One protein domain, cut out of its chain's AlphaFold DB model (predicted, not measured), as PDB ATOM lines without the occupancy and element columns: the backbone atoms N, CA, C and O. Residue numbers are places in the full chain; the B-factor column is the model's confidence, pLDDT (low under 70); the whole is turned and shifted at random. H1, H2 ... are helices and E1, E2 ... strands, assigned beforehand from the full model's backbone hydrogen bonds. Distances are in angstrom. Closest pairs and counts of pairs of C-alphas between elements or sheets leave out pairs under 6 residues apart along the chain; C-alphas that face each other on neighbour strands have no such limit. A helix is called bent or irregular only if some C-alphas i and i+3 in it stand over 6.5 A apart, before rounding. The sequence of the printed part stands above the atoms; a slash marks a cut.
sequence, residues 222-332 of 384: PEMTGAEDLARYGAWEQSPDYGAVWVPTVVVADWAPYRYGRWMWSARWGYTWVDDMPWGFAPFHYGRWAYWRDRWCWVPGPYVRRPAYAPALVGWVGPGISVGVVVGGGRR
ATOM      1  N   PRO A 222     248.219 226.936 216.319       87.88
ATOM      2  CA  PRO A 222     247.585 227.136 217.621       87.88
ATOM      3  C   PRO A 222     248.568 227.105 218.804       87.88
ATOM      4  O   PRO A 222     248.282 227.686 219.841       87.88
ATOM      5  N   GLU A 223     249.729 226.455 218.656       90.62
ATOM      6  CA  GLU A 223     250.785 226.411 219.684       90.62
ATOM      7  C   GLU A 223     251.635 227.692 219.744       90.62
ATOM      8  O   GLU A 223     252.547 227.796 220.562       90.62
ATOM      9  N   MET A 224     251.365 228.678 218.888       93.81
ATOM     10  CA  MET A 224     251.985 229.994 218.982       93.81
ATOM     11  C   MET A 224     251.328 230.791 220.113       93.81
ATOM     12  O   MET A 224     250.208 231.275 219.959       93.81
ATOM     13  N   THR A 225     252.028 230.957 221.236       95.56
ATOM     14  CA  THR A 225     251.544 231.769 222.363       95.56
ATOM     15  C   THR A 225     251.137 233.171 221.884       95.56
ATOM     16  O   THR A 225     251.922 233.849 221.220       95.56
ATOM     17  N   GLY A 226     249.925 233.619 222.224       93.75
ATOM     18  CA  GLY A 226     249.391 234.928 221.834       93.75
ATOM     19  C   GLY A 226     248.651 234.943 220.492       93.75
ATOM     20  O   GLY A 226     248.090 235.975 220.124       93.75
ATOM     21  N   ALA A 227     248.618 233.834 219.740       92.62
ATOM     22  CA  ALA A 227     247.885 233.762 218.474       92.62
ATOM     23  C   ALA A 227     246.363 233.902 218.646       92.62
ATOM     24  O   ALA A 227     245.675 234.291 217.699       92.62
ATOM     25  N   GLU A 228     245.837 233.624 219.843       88.19
ATOM     26  CA  GLU A 228     244.427 233.782 220.196       88.19
ATOM     27  C   GLU A 228     243.903 235.213 219.984       88.19
ATOM     28  O   GLU A 228     242.747 235.397 219.600       88.19
ATOM     29  N   ASP A 229     244.762 236.223 220.131       91.38
ATOM     30  CA  ASP A 229     244.373 237.630 220.018       91.38
ATOM     31  C   ASP A 229     244.231 238.104 218.564       91.38
ATOM     32  O   ASP A 229     243.517 239.073 218.278       91.38
ATOM     33  N   LEU A 230     244.872 237.419 217.612       91.88
ATOM     34  CA  LEU A 230     244.946 237.865 216.218       91.88
ATOM     35  C   LEU A 230     243.566 237.946 215.560       91.88
ATOM     36  O   LEU A 230     243.316 238.847 214.760       91.88
ATOM     37  N   ALA A 231     242.655 237.035 215.907       86.56
ATOM     38  CA  ALA A 231     241.294 237.033 215.374       86.56
ATOM     39  C   ALA A 231     240.447 238.210 215.892       86.56
ATOM     40  O   ALA A 231     239.493 238.616 215.234       86.56
ATOM     41  N   ARG A 232     240.786 238.752 217.070       88.06
ATOM     42  CA  ARG A 232     240.042 239.837 217.720       88.06
ATOM     43  C   ARG A 232     240.531 241.218 217.289       88.06
ATOM     44  O   ARG A 232     239.724 242.131 217.146       88.06
ATOM     45  N   TYR A 233     241.840 241.378 217.105       92.56
ATOM     46  CA  TYR A 233     242.469 242.696 216.949       92.56
ATOM     47  C   TYR A 233     243.006 242.993 215.547       92.56
ATOM     48  O   TYR A 233     243.655 244.019 215.336       92.56
ATOM     49  N   GLY A 234     242.757 242.116 214.579       92.81
ATOM     50  CA  GLY A 234     243.218 242.330 213.219       92.81
ATOM     51  C   GLY A 234     242.500 241.478 212.191       92.81
ATOM     52  O   GLY A 234     241.537 240.774 212.490       92.81
ATOM     53  N   ALA A 235     242.985 241.562 210.961       91.88
ATOM     54  CA  ALA A 235     242.459 240.820 209.830       91.88
ATOM     55  C   ALA A 235     243.598 240.198 209.024       91.88
ATOM     56  O   ALA A 235     244.672 240.781 208.880       91.88
ATOM     57  N   TRP A 236     243.342 239.012 208.481       92.69
ATOM     58  CA  TRP A 236     244.249 238.363 207.544       92.69
ATOM     59  C   TRP A 236     243.971 238.841 206.121       92.69
ATOM     60  O   TRP A 236     242.831 238.825 205.661       92.69
ATOM     61  N   GLU A 237     245.026 239.221 205.409       92.31
ATOM     62  CA  GLU A 237     244.993 239.617 204.005       92.31
ATOM     63  C   GLU A 237     246.012 238.812 203.194       92.31
ATOM     64  O   GLU A 237     246.995 238.297 203.725       92.31
ATOM     65  N   GLN A 238     245.776 238.693 201.887       92.12
ATOM     66  CA  GLN A 238     246.719 238.062 200.964       92.12
ATOM     67  C   GLN A 238     247.564 239.130 200.270       92.12
ATOM     68  O   GLN A 238     247.042 240.001 199.571       92.12
ATOM     69  N   SER A 239     248.876 239.035 200.452       89.56
ATOM     70  CA  SER A 239     249.883 239.816 199.747       89.56
ATOM     71  C   SER A 239     250.544 238.957 198.663       89.56
ATOM     72  O   SER A 239     251.005 237.857 198.971       89.56
ATOM     73  N   PRO A 240     250.663 239.444 197.415       89.19
ATOM     74  CA  PRO A 240     251.455 238.771 196.384       89.19
ATOM     75  C   PRO A 240     252.932 238.586 196.772       89.19
ATOM     76  O   PRO A 240     253.550 237.614 196.348       89.19
ATOM     77  N   ASP A 241     253.476 239.487 197.596       85.75
ATOM     78  CA  ASP A 241     254.896 239.506 197.966       85.75
ATOM     79  C   ASP A 241     255.206 238.606 199.173       85.75
ATOM     80  O   ASP A 241     256.315 238.087 199.310       85.75
ATOM     81  N   TYR A 242     254.231 238.431 200.072       86.25
ATOM     82  CA  TYR A 242     254.443 237.801 201.382       86.25
ATOM     83  C   TYR A 242     253.517 236.617 201.683       86.25
ATOM     84  O   TYR A 242     253.735 235.921 202.673       86.25
ATOM     85  N   GLY A 243     252.498 236.371 200.857       90.00
ATOM     86  CA  GLY A 243     251.421 235.435 201.167       90.00
ATOM     87  C   GLY A 243     250.469 236.008 202.218       90.00
ATOM     88  O   GLY A 243     250.094 237.179 202.153       90.00
ATOM     89  N   ALA A 244     250.074 235.192 203.194       90.75
ATOM     90  CA  ALA A 244     249.183 235.629 204.262       90.75
ATOM     91  C   ALA A 244     249.880 236.624 205.200       90.75
ATOM     92  O   ALA A 244     250.920 236.318 205.785       90.75
ATOM     93  N   VAL A 245     249.278 237.798 205.372       92.81
ATOM     94  CA  VAL A 245     249.733 238.841 206.295       92.81
ATOM     95  C   VAL A 245     248.609 239.210 207.250       92.81
ATOM     96  O   VAL A 245     247.445 239.249 206.856       92.81
ATOM     97  N   TRP A 246     248.946 239.484 208.502       94.94
ATOM     98  CA  TRP A 246     247.997 239.971 209.494       94.94
ATOM     99  C   TRP A 246     248.135 241.481 209.646       94.94
ATOM    100  O   TRP A 246     249.242 242.003 209.785       94.94
ATOM    101  N   VAL A 247     247.015 242.191 209.621       94.31
ATOM    102  CA  VAL A 247     246.972 243.647 209.741       94.31
ATOM    103  C   VAL A 247     246.189 244.015 211.003       94.31
ATOM    104  O   VAL A 247     245.016 243.641 211.092       94.31
ATOM    105  N   PRO A 248     246.783 244.746 211.967       94.62
ATOM    106  CA  PRO A 248     246.042 245.223 213.130       94.62
ATOM    107  C   PRO A 248     244.957 246.216 212.693       94.62
ATOM    108  O   PRO A 248     245.197 247.081 211.850       94.62
ATOM    109  N   THR A 249     243.753 246.103 213.253       91.38
ATOM    110  CA  THR A 249     242.607 246.950 212.870       91.38
ATOM    111  C   THR A 249     242.573 248.277 213.616       91.38
ATOM    112  O   THR A 249     242.147 249.283 213.053       91.38
ATOM    113  N   VAL A 250     243.018 248.292 214.874       88.19
ATOM    114  CA  VAL A 250     243.023 249.483 215.729       88.19
ATOM    115  C   VAL A 250     244.410 249.667 216.321       88.19
ATOM    116  O   VAL A 250     244.890 248.837 217.091       88.19
ATOM    117  N   VAL A 251     245.036 250.785 215.965       89.56
ATOM    118  CA  VAL A 251     246.327 251.226 216.491       89.56
ATOM    119  C   VAL A 251     246.275 252.723 216.781       89.56
ATOM    120  O   VAL A 251     245.433 253.444 216.243       89.56
ATOM    121  N   VAL A 252     247.171 253.199 217.641       86.94
ATOM    122  CA  VAL A 252     247.354 254.638 217.873       86.94
ATOM    123  C   VAL A 252     247.911 255.330 216.620       86.94
ATOM    124  O   VAL A 252     248.502 254.685 215.752       86.94
ATOM    125  N   ALA A 253     247.733 256.649 216.513       85.69
ATOM    126  CA  ALA A 253     248.327 257.425 215.423       85.69
ATOM    127  C   ALA A 253     249.857 257.251 215.397       85.69
ATOM    128  O   ALA A 253     250.490 257.188 216.452       85.69
ATOM    129  N   ASP A 254     250.431 257.149 214.196       83.94
ATOM    130  CA  ASP A 254     251.864 256.904 213.965       83.94
ATOM    131  C   ASP A 254     252.418 255.642 214.653       83.94
ATOM    132  O   ASP A 254     253.617 255.550 214.962       83.94
ATOM    133  N   TRP A 255     251.551 254.651 214.891       90.56
ATOM    134  CA  TRP A 255     251.970 253.356 215.403       90.56
ATOM    135  C   TRP A 255     252.978 252.683 214.467       90.56
ATOM    136  O   TRP A 255     252.816 252.644 213.245       90.56
ATOM    137  N   ALA A 256     254.030 252.143 215.073       90.56
ATOM    138  CA  ALA A 256     255.042 251.344 214.409       90.56
ATOM    139  C   ALA A 256     255.520 250.237 215.362       90.56
ATOM    140  O   ALA A 256     255.474 250.430 216.586       90.56
ATOM    141  N   PRO A 257     256.022 249.112 214.830       90.81
ATOM    142  CA  PRO A 257     256.637 248.074 215.641       90.81
ATOM    143  C   PRO A 257     257.750 248.630 216.536       90.81
ATOM    144  O   PRO A 257     258.540 249.468 216.105       90.81
ATOM    145  N   TYR A 258     257.819 248.144 217.775       89.06
ATOM    146  CA  TYR A 258     258.853 248.459 218.767       89.06
ATOM    147  C   TYR A 258     258.840 249.916 219.253       89.06
ATOM    148  O   TYR A 258     259.853 250.439 219.719       89.06
ATOM    149  N   ARG A 259     257.687 250.590 219.145       89.19
ATOM    150  CA  ARG A 259     257.507 251.980 219.587       89.19
ATOM    151  C   ARG A 259     256.697 252.114 220.877       89.19
ATOM    152  O   ARG A 259     257.045 252.945 221.710       89.19
ATOM    153  N   TYR A 260     255.635 251.325 221.032       90.75
ATOM    154  CA  TYR A 260     254.693 251.421 222.154       90.75
ATOM    155  C   TYR A 260     254.807 250.187 223.044       90.75
ATOM    156  O   TYR A 260     254.127 249.187 222.844       90.75
ATOM    157  N   GLY A 261     255.733 250.256 223.991       93.38
ATOM    158  CA  GLY A 261     256.089 249.148 224.860       93.38
ATOM    159  C   GLY A 261     257.373 249.454 225.612       93.38
ATOM    160  O   GLY A 261     257.768 250.615 225.764       93.38
ATOM    161  N   ARG A 262     258.040 248.410 226.096       94.62
ATOM    162  CA  ARG A 262     259.267 248.534 226.884       94.62
ATOM    163  C   ARG A 262     260.162 247.311 226.721       94.62
ATOM    164  O   ARG A 262     259.679 246.193 226.582       94.62
ATOM    165  N   TRP A 263     261.471 247.521 226.791       92.31
ATOM    166  CA  TRP A 263     262.430 246.428 226.936       92.31
ATOM    167  C   TRP A 263     262.505 246.017 228.401       92.31
ATOM    168  O   TRP A 263     262.732 246.865 229.266       92.31
ATOM    169  N   MET A 264     262.335 244.730 228.677       92.12
ATOM    170  CA  MET A 264     262.459 244.166 230.019       92.12
ATOM    171  C   MET A 264     263.467 243.035 230.033       92.12
ATOM    172  O   MET A 264     263.636 242.322 229.049       92.12
ATOM    173  N   TRP A 265     264.159 242.890 231.155       86.25
ATOM    174  CA  TRP A 265     265.115 241.811 231.337       86.25
ATOM    175  C   TRP A 265     264.387 240.493 231.616       86.25
ATOM    176  O   TRP A 265     263.533 240.424 232.497       86.25
ATOM    177  N   SER A 266     264.762 239.449 230.886       86.94
ATOM    178  CA  SER A 266     264.429 238.059 231.157       86.94
ATOM    179  C   SER A 266     265.707 237.278 231.438       86.94
ATOM    180  O   SER A 266     266.667 237.338 230.670       86.94
ATOM    181  N   ALA A 267     265.702 236.467 232.496       83.50
ATOM    182  CA  ALA A 267     266.844 235.621 232.836       83.50
ATOM    183  C   ALA A 267     267.187 234.597 231.737       83.50
ATOM    184  O   ALA A 267     268.345 234.206 231.596       83.50
ATOM    185  N   ARG A 268     266.192 234.156 230.954       85.38
ATOM    186  CA  ARG A 268     266.348 233.133 229.905       85.38
ATOM    187  C   ARG A 268     266.704 233.726 228.548       85.38
ATOM    188  O   ARG A 268     267.455 233.108 227.800       85.38
ATOM    189  N   TRP A 269     266.151 234.897 228.238       86.94
ATOM    190  CA  TRP A 269     266.221 235.471 226.895       86.94
ATOM    191  C   TRP A 269     266.878 236.853 226.825       86.94
ATOM    192  O   TRP A 269     266.924 237.423 225.745       86.94
ATOM    193  N   GLY A 270     267.411 237.390 227.926       87.44
ATOM    194  CA  GLY A 270     268.019 238.721 227.945       87.44
ATOM    195  C   GLY A 270     266.978 239.831 227.808       87.44
ATOM    196  O   GLY A 270     265.887 239.738 228.366       87.44
ATOM    197  N   TYR A 271     267.313 240.912 227.099       87.62
ATOM    198  CA  TYR A 271     266.347 241.983 226.851       87.62
ATOM    199  C   TYR A 271     265.255 241.517 225.886       87.62
ATOM    200  O   TYR A 271     265.501 241.280 224.703       87.62
ATOM    201  N   THR A 272     264.037 241.473 226.405       91.25
ATOM    202  CA  THR A 272     262.818 241.067 225.719       91.25
ATOM    203  C   THR A 272     261.918 242.277 225.503       91.25
ATOM    204  O   THR A 272     261.721 243.082 226.418       91.25
ATOM    205  N   TRP A 273     261.373 242.426 224.297       94.94
ATOM    206  CA  TRP A 273     260.387 243.470 224.024       94.94
ATOM    207  C   TRP A 273     259.040 243.086 224.632       94.94
ATOM    208  O   TRP A 273     258.577 241.968 224.448       94.94
ATOM    209  N   VAL A 274     258.396 244.022 225.321       96.94
ATOM    210  CA  VAL A 274     257.041 243.857 225.844       96.94
ATOM    211  C   VAL A 274     256.181 244.984 225.307       96.94
ATOM    212  O   VAL A 274     256.337 246.142 225.697       96.94
ATOM    213  N   ASP A 275     255.309 244.630 224.367       95.44
ATOM    214  CA  ASP A 275     254.407 245.555 223.689       95.44
ATOM    215  C   ASP A 275     253.204 245.915 224.571       95.44
ATOM    216  O   ASP A 275     252.698 245.072 225.318       95.44
ATOM    217  N   ASP A 276     252.724 247.152 224.469       94.12
ATOM    218  CA  ASP A 276     251.584 247.626 225.262       94.12
ATOM    219  C   ASP A 276     250.226 247.196 224.682       94.12
ATOM    220  O   ASP A 276     249.212 247.241 225.385       94.12
ATOM    221  N   MET A 277     250.173 246.767 223.416       94.56
ATOM    222  CA  MET A 277     248.925 246.352 222.778       94.56
ATOM    223  C   MET A 277     248.543 244.928 223.200       94.56
ATOM    224  O   MET A 277     249.401 244.046 223.213       94.56
ATOM    225  N   PRO A 278     247.257 244.629 223.470       93.75
ATOM    226  CA  PRO A 278     246.836 243.300 223.927       93.75
ATOM    227  C   PRO A 278     247.279 242.143 223.024       93.75
ATOM    228  O   PRO A 278     247.664 241.097 223.522       93.75
ATOM    229  N   TRP A 279     247.307 242.358 221.711       93.75
ATOM    230  CA  TRP A 279     247.706 241.378 220.698       93.75
ATOM    231  C   TRP A 279     249.221 241.290 220.464       93.75
ATOM    232  O   TRP A 279     249.679 240.481 219.659       93.75
ATOM    233  N   GLY A 280     250.011 242.137 221.128       94.81
ATOM    234  CA  GLY A 280     251.409 242.401 220.803       94.81
ATOM    235  C   GLY A 280     252.394 241.284 221.146       94.81
ATOM    236  O   GLY A 280     253.573 241.426 220.867       94.81
ATOM    237  N   PHE A 281     251.980 240.156 221.720       96.94
ATOM    238  CA  PHE A 281     252.940 239.088 222.015       96.94
ATOM    239  C   PHE A 281     253.336 238.302 220.765       96.94
ATOM    240  O   PHE A 281     254.511 238.268 220.400       96.94
ATOM    241  N   ALA A 282     252.370 237.699 220.063       95.81
ATOM    242  CA  ALA A 282     252.697 236.835 218.932       95.81
ATOM    243  C   ALA A 282     253.448 237.584 217.804       95.81
ATOM    244  O   ALA A 282     254.518 237.122 217.400       95.81
ATOM    245  N   PRO A 283     252.996 238.768 217.341       95.19
ATOM    246  CA  PRO A 283     253.663 239.474 216.248       95.19
ATOM    247  C   PRO A 283     255.084 239.972 216.539       95.19
ATOM    248  O   PRO A 283     255.833 240.273 215.612       95.19
ATOM    249  N   PHE A 284     255.452 240.103 217.815       95.44
ATOM    250  CA  PHE A 284     256.758 240.618 218.232       95.44
ATOM    251  C   PHE A 284     257.762 239.527 218.607       95.44
ATOM    252  O   PHE A 284     258.969 239.785 218.603       95.44
ATOM    253  N   HIS A 285     257.280 238.313 218.873       95.31
ATOM    254  CA  HIS A 285     258.111 237.170 219.256       95.31
ATOM    255  C   HIS A 285     258.180 236.068 218.191       95.31
ATOM    256  O   HIS A 285     259.004 235.161 218.303       95.31
ATOM    257  N   TYR A 286     257.360 236.169 217.140       93.06
ATOM    258  CA  TYR A 286     257.344 235.261 215.996       93.06
ATOM    259  C   TYR A 286     257.257 236.048 214.681       93.06
ATOM    260  O   TYR A 286     256.723 237.155 214.642       93.06
ATOM    261  N   GLY A 287     257.737 235.478 213.573       91.81
ATOM    262  CA  GLY A 287     257.585 236.069 212.237       91.81
ATOM    263  C   GLY A 287     258.392 237.356 212.014       91.81
ATOM    264  O   GLY A 287     259.537 237.468 212.434       91.81
ATOM    265  N   ARG A 288     257.838 238.319 211.271       90.31
ATOM    266  CA  ARG A 288     258.469 239.632 211.033       90.31
ATOM    267  C   ARG A 288     257.440 240.698 210.678       90.31
ATOM    268  O   ARG A 288     256.388 240.384 210.130       90.31
ATOM    269  N   TRP A 289     257.778 241.960 210.900       92.38
ATOM    270  CA  TRP A 289     256.990 243.091 210.412       92.38
ATOM    271  C   TRP A 289     257.404 243.499 208.995       92.38
ATOM    272  O   TRP A 289     258.587 243.470 208.656       92.38
ATOM    273  N   ALA A 290     256.430 243.894 208.180       88.88
ATOM    274  CA  ALA A 290     256.615 244.455 206.847       88.88
ATOM    275  C   ALA A 290     255.738 245.701 206.677       88.88
ATOM    276  O   ALA A 290     254.699 245.840 207.325       88.88
ATOM    277  N   TYR A 291     256.155 246.611 205.801       87.94
ATOM    278  CA  TYR A 291     255.361 247.780 205.438       87.94
ATOM    279  C   TYR A 291     254.728 247.538 204.066       87.94
ATOM    280  O   TYR A 291     255.437 247.382 203.074       87.94
ATOM    281  N   TRP A 292     253.400 247.440 204.014       88.00
ATOM    282  CA  TRP A 292     252.655 247.055 202.814       88.00
ATOM    283  C   TRP A 292     251.340 247.830 202.719       88.00
ATOM    284  O   TRP A 292     250.558 247.849 203.668       88.00
ATOM    285  N   ARG A 293     251.080 248.444 201.554       90.00
ATOM    286  CA  ARG A 293     249.913 249.319 201.309       90.00
ATOM    287  C   ARG A 293     249.789 250.439 202.353       90.00
ATOM    288  O   ARG A 293     248.742 250.595 202.976       90.00
ATOM    289  N   ASP A 294     250.886 251.167 202.562       88.81
ATOM    290  CA  ASP A 294     250.982 252.329 203.462       88.81
ATOM    291  C   ASP A 294     250.652 252.047 204.941       88.81
ATOM    292  O   ASP A 294     250.325 252.950 205.713       88.81
ATOM    293  N   ARG A 295     250.769 250.786 205.375       90.19
ATOM    294  CA  ARG A 295     250.584 250.375 206.772       90.19
ATOM    295  C   ARG A 295     251.496 249.214 207.149       90.19
ATOM    296  O   ARG A 295     251.945 248.443 206.304       90.19
ATOM    297  N   TRP A 296     251.752 249.085 208.445       93.50
ATOM    298  CA  TRP A 296     252.470 247.944 208.999       93.50
ATOM    299  C   TRP A 296     251.583 246.697 209.010       93.50
ATOM    300  O   TRP A 296     250.439 246.743 209.464       93.50
ATOM    301  N   CYS A 297     252.127 245.578 208.545       93.44
ATOM    302  CA  CYS A 297     251.521 244.257 208.645       93.44
ATOM    303  C   CYS A 297     252.535 243.244 209.180       93.44
ATOM    304  O   CYS A 297     253.750 243.389 209.021       93.44
ATOM    305  N   TRP A 298     252.029 242.212 209.840       95.19
ATOM    306  CA  TRP A 298     252.834 241.124 210.359       95.19
ATOM    307  C   TRP A 298     252.812 239.936 209.398       95.19
ATOM    308  O   TRP A 298     251.756 239.506 208.930       95.19
ATOM    309  N   VAL A 299     253.993 239.401 209.107       94.00
ATOM    310  CA  VAL A 299     254.202 238.230 208.260       94.00
ATOM    311  C   VAL A 299     254.645 237.070 209.160       94.00
ATOM    312  O   VAL A 299     255.798 237.069 209.606       94.00
ATOM    313  N   PRO A 300     253.790 236.063 209.417       90.69
ATOM    314  CA  PRO A 300     254.137 234.933 210.287       90.69
ATOM    315  C   PRO A 300     255.265 234.061 209.722       90.69
ATOM    316  O   PRO A 300     255.986 233.410 210.475       90.69
ATOM    317  N   GLY A 301     255.438 234.065 208.398       87.44
ATOM    318  CA  GLY A 301     256.305 233.127 207.694       87.44
ATOM    319  C   GLY A 301     255.602 231.796 207.404       87.44
ATOM    320  O   GLY A 301     254.374 231.716 207.478       87.44
ATOM    321  N   PRO A 302     256.359 230.756 207.015       86.81
ATOM    322  CA  PRO A 302     255.812 229.422 206.794       86.81
ATOM    323  C   PRO A 302     255.164 228.861 208.062       86.81
ATOM    324  O   PRO A 302     255.620 229.129 209.172       86.81
ATOM    325  N   TYR A 303     254.138 228.026 207.895       90.06
ATOM    326  CA  TYR A 303     253.514 227.345 209.024       90.06
ATOM    327  C   TYR A 303     254.528 226.431 209.728       90.06
ATOM    328  O   TYR A 303     255.061 225.495 209.130       90.06
ATOM    329  N   VAL A 304     254.749 226.673 211.021       89.94
ATOM    330  CA  VAL A 304     255.553 225.821 211.902       89.94
ATOM    331  C   VAL A 304     254.657 225.330 213.027       89.94
ATOM    332  O   VAL A 304     254.074 226.138 213.743       89.94
ATOM    333  N   ARG A 305     254.559 224.008 213.206       88.44
ATOM    334  CA  ARG A 305     253.670 223.395 214.206       88.44
ATOM    335  C   ARG A 305     253.979 223.846 215.638       88.44
ATOM    336  O   ARG A 305     253.048 224.061 216.399       88.44
ATOM    337  N   ARG A 306     255.254 223.995 215.996       89.62
ATOM    338  CA  ARG A 306     255.710 224.573 217.268       89.62
ATOM    339  C   ARG A 306     256.726 225.670 216.956       89.62
ATOM    340  O   ARG A 306     257.899 225.354 216.764       89.62
ATOM    341  N   PRO A 307     256.284 226.920 216.749       90.94
ATOM    342  CA  PRO A 307     257.204 227.994 216.418       90.94
ATOM    343  C   PRO A 307     258.086 228.309 217.630       90.94
ATOM    344  O   PRO A 307     257.587 228.429 218.747       90.94
ATOM    345  N   ALA A 308     259.392 228.445 217.402       91.75
ATOM    346  CA  ALA A 308     260.330 228.815 218.452       91.75
ATOM    347  C   ALA A 308     260.157 230.295 218.821       91.75
ATOM    348  O   ALA A 308     260.101 231.160 217.946       91.75
ATOM    349  N   TYR A 309     260.065 230.565 220.118       93.69
ATOM    350  CA  TYR A 309     259.991 231.899 220.692       93.69
ATOM    351  C   TYR A 309     261.321 232.649 220.538       93.69
ATOM    352  O   TYR A 309     262.396 232.070 220.716       93.69
ATOM    353  N   ALA A 310     261.243 233.954 220.279       90.88
ATOM    354  CA  ALA A 310     262.378 234.866 220.341       90.88
ATOM    355  C   ALA A 310     262.048 236.114 221.185       90.88
ATOM    356  O   ALA A 310     260.948 236.653 221.064       90.88
ATOM    357  N   PRO A 311     262.994 236.642 221.990       89.19
ATOM    358  CA  PRO A 311     262.766 237.806 222.862       89.19
ATOM    359  C   PRO A 311     262.387 239.085 222.114       89.19
ATOM    360  O   PRO A 311     261.661 239.933 222.629       89.19
ATOM    361  N   ALA A 312     262.904 239.228 220.902       84.12
ATOM    362  CA  ALA A 312     262.521 240.221 219.918       84.12
ATOM    363  C   ALA A 312     263.137 239.820 218.579       84.12
ATOM    364  O   ALA A 312     264.176 239.156 218.530       84.12
ATOM    365  N   LEU A 313     262.522 240.268 217.492       71.62
ATOM    366  CA  LEU A 313     262.983 240.025 216.130       71.62
ATOM    367  C   LEU A 313     263.398 241.362 215.510       71.62
ATOM    368  O   LEU A 313     262.738 241.888 214.613       71.62
ATOM    369  N   VAL A 314     264.478 241.937 216.053       58.94
ATOM    370  CA  VAL A 314     265.103 243.182 215.581       58.94
ATOM    371  C   VAL A 314     266.549 242.930 215.158       58.94
ATOM    372  O   VAL A 314     267.276 242.169 215.789       58.94
ATOM    373  N   GLY A 315     266.978 243.589 214.084       43.78
ATOM    374  CA  GLY A 315     268.391 243.716 213.734       43.78
ATOM    375  C   GLY A 315     268.892 245.098 214.144       43.78
ATOM    376  O   GLY A 315     268.231 246.095 213.865       43.78
ATOM    377  N   TRP A 316     270.054 245.170 214.790       30.25
ATOM    378  CA  TRP A 316     270.727 246.441 215.067       30.25
ATOM    379  C   TRP A 316     271.711 246.731 213.929       30.25
ATOM    380  O   TRP A 316     272.590 245.915 213.657       30.25
ATOM    381  N   VAL A 317     271.580 247.876 213.251       30.81
ATOM    382  CA  VAL A 317     272.548 248.313 212.231       30.81
ATOM    383  C   VAL A 317     273.589 249.223 212.887       30.81
ATOM    384  O   VAL A 317     273.281 250.342 213.291       30.81
ATOM    385  N   GLY A 318     274.826 248.733 212.983       31.41
ATOM    386  CA  GLY A 318     276.039 249.534 213.183       31.41
ATOM    387  C   GLY A 318     276.890 249.539 211.903       31.41
ATOM    388  O   GLY A 318     276.598 248.775 210.979       31.41
ATOM    389  N   PRO A 319     277.926 250.389 211.789       29.58
ATOM    390  CA  PRO A 319     278.744 250.449 210.583       29.58
ATOM    391  C   PRO A 319     279.510 249.131 210.376       29.58
ATOM    392  O   PRO A 319     280.530 248.888 211.012       29.58
ATOM    393  N   GLY A 320     279.005 248.315 209.444       31.00
ATOM    394  CA  GLY A 320     279.651 247.121 208.901       31.00
ATOM    395  C   GLY A 320     279.236 245.810 209.576       31.00
ATOM    396  O   GLY A 320     279.802 245.451 210.600       31.00
ATOM    397  N   ILE A 321     278.358 245.057 208.892       28.03
ATOM    398  CA  ILE A 321     277.848 243.691 209.167       28.03
ATOM    399  C   ILE A 321     276.458 243.664 209.834       28.03
ATOM    400  O   ILE A 321     276.290 243.986 211.004       28.03
ATOM    401  N   SER A 322     275.455 243.202 209.074       28.50
ATOM    402  CA  SER A 322     274.127 242.829 209.569       28.50
ATOM    403  C   SER A 322     274.097 241.336 209.912       28.50
ATOM    404  O   SER A 322     274.169 240.491 209.019       28.50
ATOM    405  N   VAL A 323     273.952 241.008 211.193       30.08
ATOM    406  CA  VAL A 323     273.547 239.679 211.668       30.08
ATOM    407  C   VAL A 323     272.188 239.862 212.339       30.08
ATOM    408  O   VAL A 323     272.009 240.807 213.104       30.08
ATOM    409  N   GLY A 324     271.213 239.004 212.032       32.88
ATOM    410  CA  GLY A 324     269.990 238.924 212.832       32.88
ATOM    411  C   GLY A 324     270.376 238.478 214.239       32.88
ATOM    412  O   GLY A 324     270.828 237.351 214.417       32.88
ATOM    413  N   VAL A 325     270.280 239.375 215.216       38.44
ATOM    414  CA  VAL A 325     270.675 239.095 216.597       38.44
ATOM    415  C   VAL A 325     269.425 238.708 217.378       38.44
ATOM    416  O   VAL A 325     268.584 239.551 217.675       38.44
ATOM    417  N   VAL A 326     269.330 237.430 217.754       40.19
ATOM    418  CA  VAL A 326     268.644 237.049 218.995       40.19
ATOM    419  C   VAL A 326     269.384 237.788 220.105       40.19
ATOM    420  O   VAL A 326     270.589 237.589 220.256       40.19
ATOM    421  N   VAL A 327     268.715 238.661 220.862       39.53
ATOM    422  CA  VAL A 327     269.332 239.355 222.010       39.53
ATOM    423  C   VAL A 327     269.490 238.372 223.180       39.53
ATOM    424  O   VAL A 327     268.988 238.582 224.268       39.53
ATOM    425  N   GLY A 328     270.191 237.262 222.960       36.44
ATOM    426  CA  GLY A 328     270.646 236.352 224.001       36.44
ATOM    427  C   GLY A 328     272.062 236.745 224.397       36.44
ATOM    428  O   GLY A 328     273.024 236.247 223.820       36.44
ATOM    429  N   GLY A 329     272.211 237.684 225.334       33.31
ATOM    430  CA  GLY A 329     273.539 238.142 225.737       33.31
ATOM    431  C   GLY A 329     273.593 238.903 227.058       33.31
ATOM    432  O   GLY A 329     273.428 240.114 227.069       33.31
ATOM    433  N   GLY A 330     273.939 238.168 228.124       38.00
ATOM    434  CA  GLY A 330     274.857 238.591 229.192       38.00
ATOM    435  C   GLY A 330     274.317 239.504 230.296       38.00
ATOM    436  O   GLY A 330     273.974 240.642 230.021       38.00
ATOM    437  N   ARG A 331     274.325 238.979 231.536       42.47
ATOM    438  CA  ARG A 331     274.243 239.645 232.859       42.47
ATOM    439  C   ARG A 331     273.674 241.068 232.885       42.47
ATOM    440  O   ARG A 331     274.281 241.994 232.348       42.47
ATOM    441  N   ARG A 332     272.612 241.248 233.676       42.44
ATOM    442  CA  ARG A 332     272.058 242.555 234.032       42.44
ATOM    443  C   ARG A 332     273.187 243.554 234.354       42.44
ATOM    444  O   ARG A 332     274.006 243.281 235.238       42.44
TER     445      ARG A 332
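AT A GLANCE: This is residues 222 to 332 of the 384 residues of an uncharacterized protein of Mitsuaria sp. TWR114 (UniProt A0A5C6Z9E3). Two strand hairpins, E1 with E2 and E5 with E6, lie side by side with E2 next to E6, and the short helix H2 sits between the E5 and E6 hairpin and a third hairpin, E3 with E4. The short helix H1 leads straight into E1, and the printed part finishes in a long stretch with no named element, residues 300 to 332, of which residues 317 to 322 stick out. The printed part has 111 residues, with two named helices and six named strands in the order H1, E1, E2, E3, E4, H2, E5, E6; each sheet is an antiparallel pair. The class is mixed, helices and strands, with under half of the residues in named elements. The whole is compact, with a radius of gyration of the C-alphas of 14.4 A and spans of 40 by 32 by 31 A.

HOW THE PARTS SIT: H1, residues 227 to 233, joins E1, residues 234 to 239, by a tight link. E1 and E2, residues 243 to 248, form a hairpin at 150 degrees; N 237 and O 245 are 2.8 A apart, within hydrogen-bond range. The closest C-alphas of H1 and E2 are those of Tyr 233 and Pro 248, 5.8 A apart. E3, residues 261 to 266, and E4, residues 270 to 275, form a hairpin at 150 degrees, with N 264 and O 272 2.9 A apart. E2 and E3 are apart. H2, residues 281 to 285, comes closest to E4 at the C-alphas of Phe 281 and Asp 275, 6.8 A. H1 and H2 are close but not clearly touching, with the C-alphas of Ala 227 and Ala 282 5.7 A apart. E5, residues 288 to 292, and E6, residues 295 to 299, form a hairpin at 142 degrees, with N 290 and O 297 2.9 A apart. The closest C-alphas of E2 and E6 are those of Val 247 and Cys 297, 4.7 A; those of H2 and E6 are of Pro 283 and Trp 298, 6.2 A. In H2 the O i to N i+4 pair is within hydrogen-bond range; in H1 1 of 3 is, beside 2 of 4 O i to N i+3 pairs.

IN THESE COORDINATES: H1 begins at C-alpha 227, (247.885, 233.762, 218.474), and is only just irregular: C-alphas 228 and 231 are 6.6 A apart. From first to last C-alpha, E1 measures 15.2 A, E2 16.4 A, E3 15.2 A and E4 15.8 A. E6 ends at C-alpha 299, (254.202, 238.230, 208.260).

THE WHOLE: The C-alphas of Pro 240 and Arg 332, the two farthest apart, are 43.1 A apart. The printed part has no cut. The link from E2 to E3, 12 residues, is long. Mean pLDDT of the printed part is 81.4, and residues 314 to 332 are under 70.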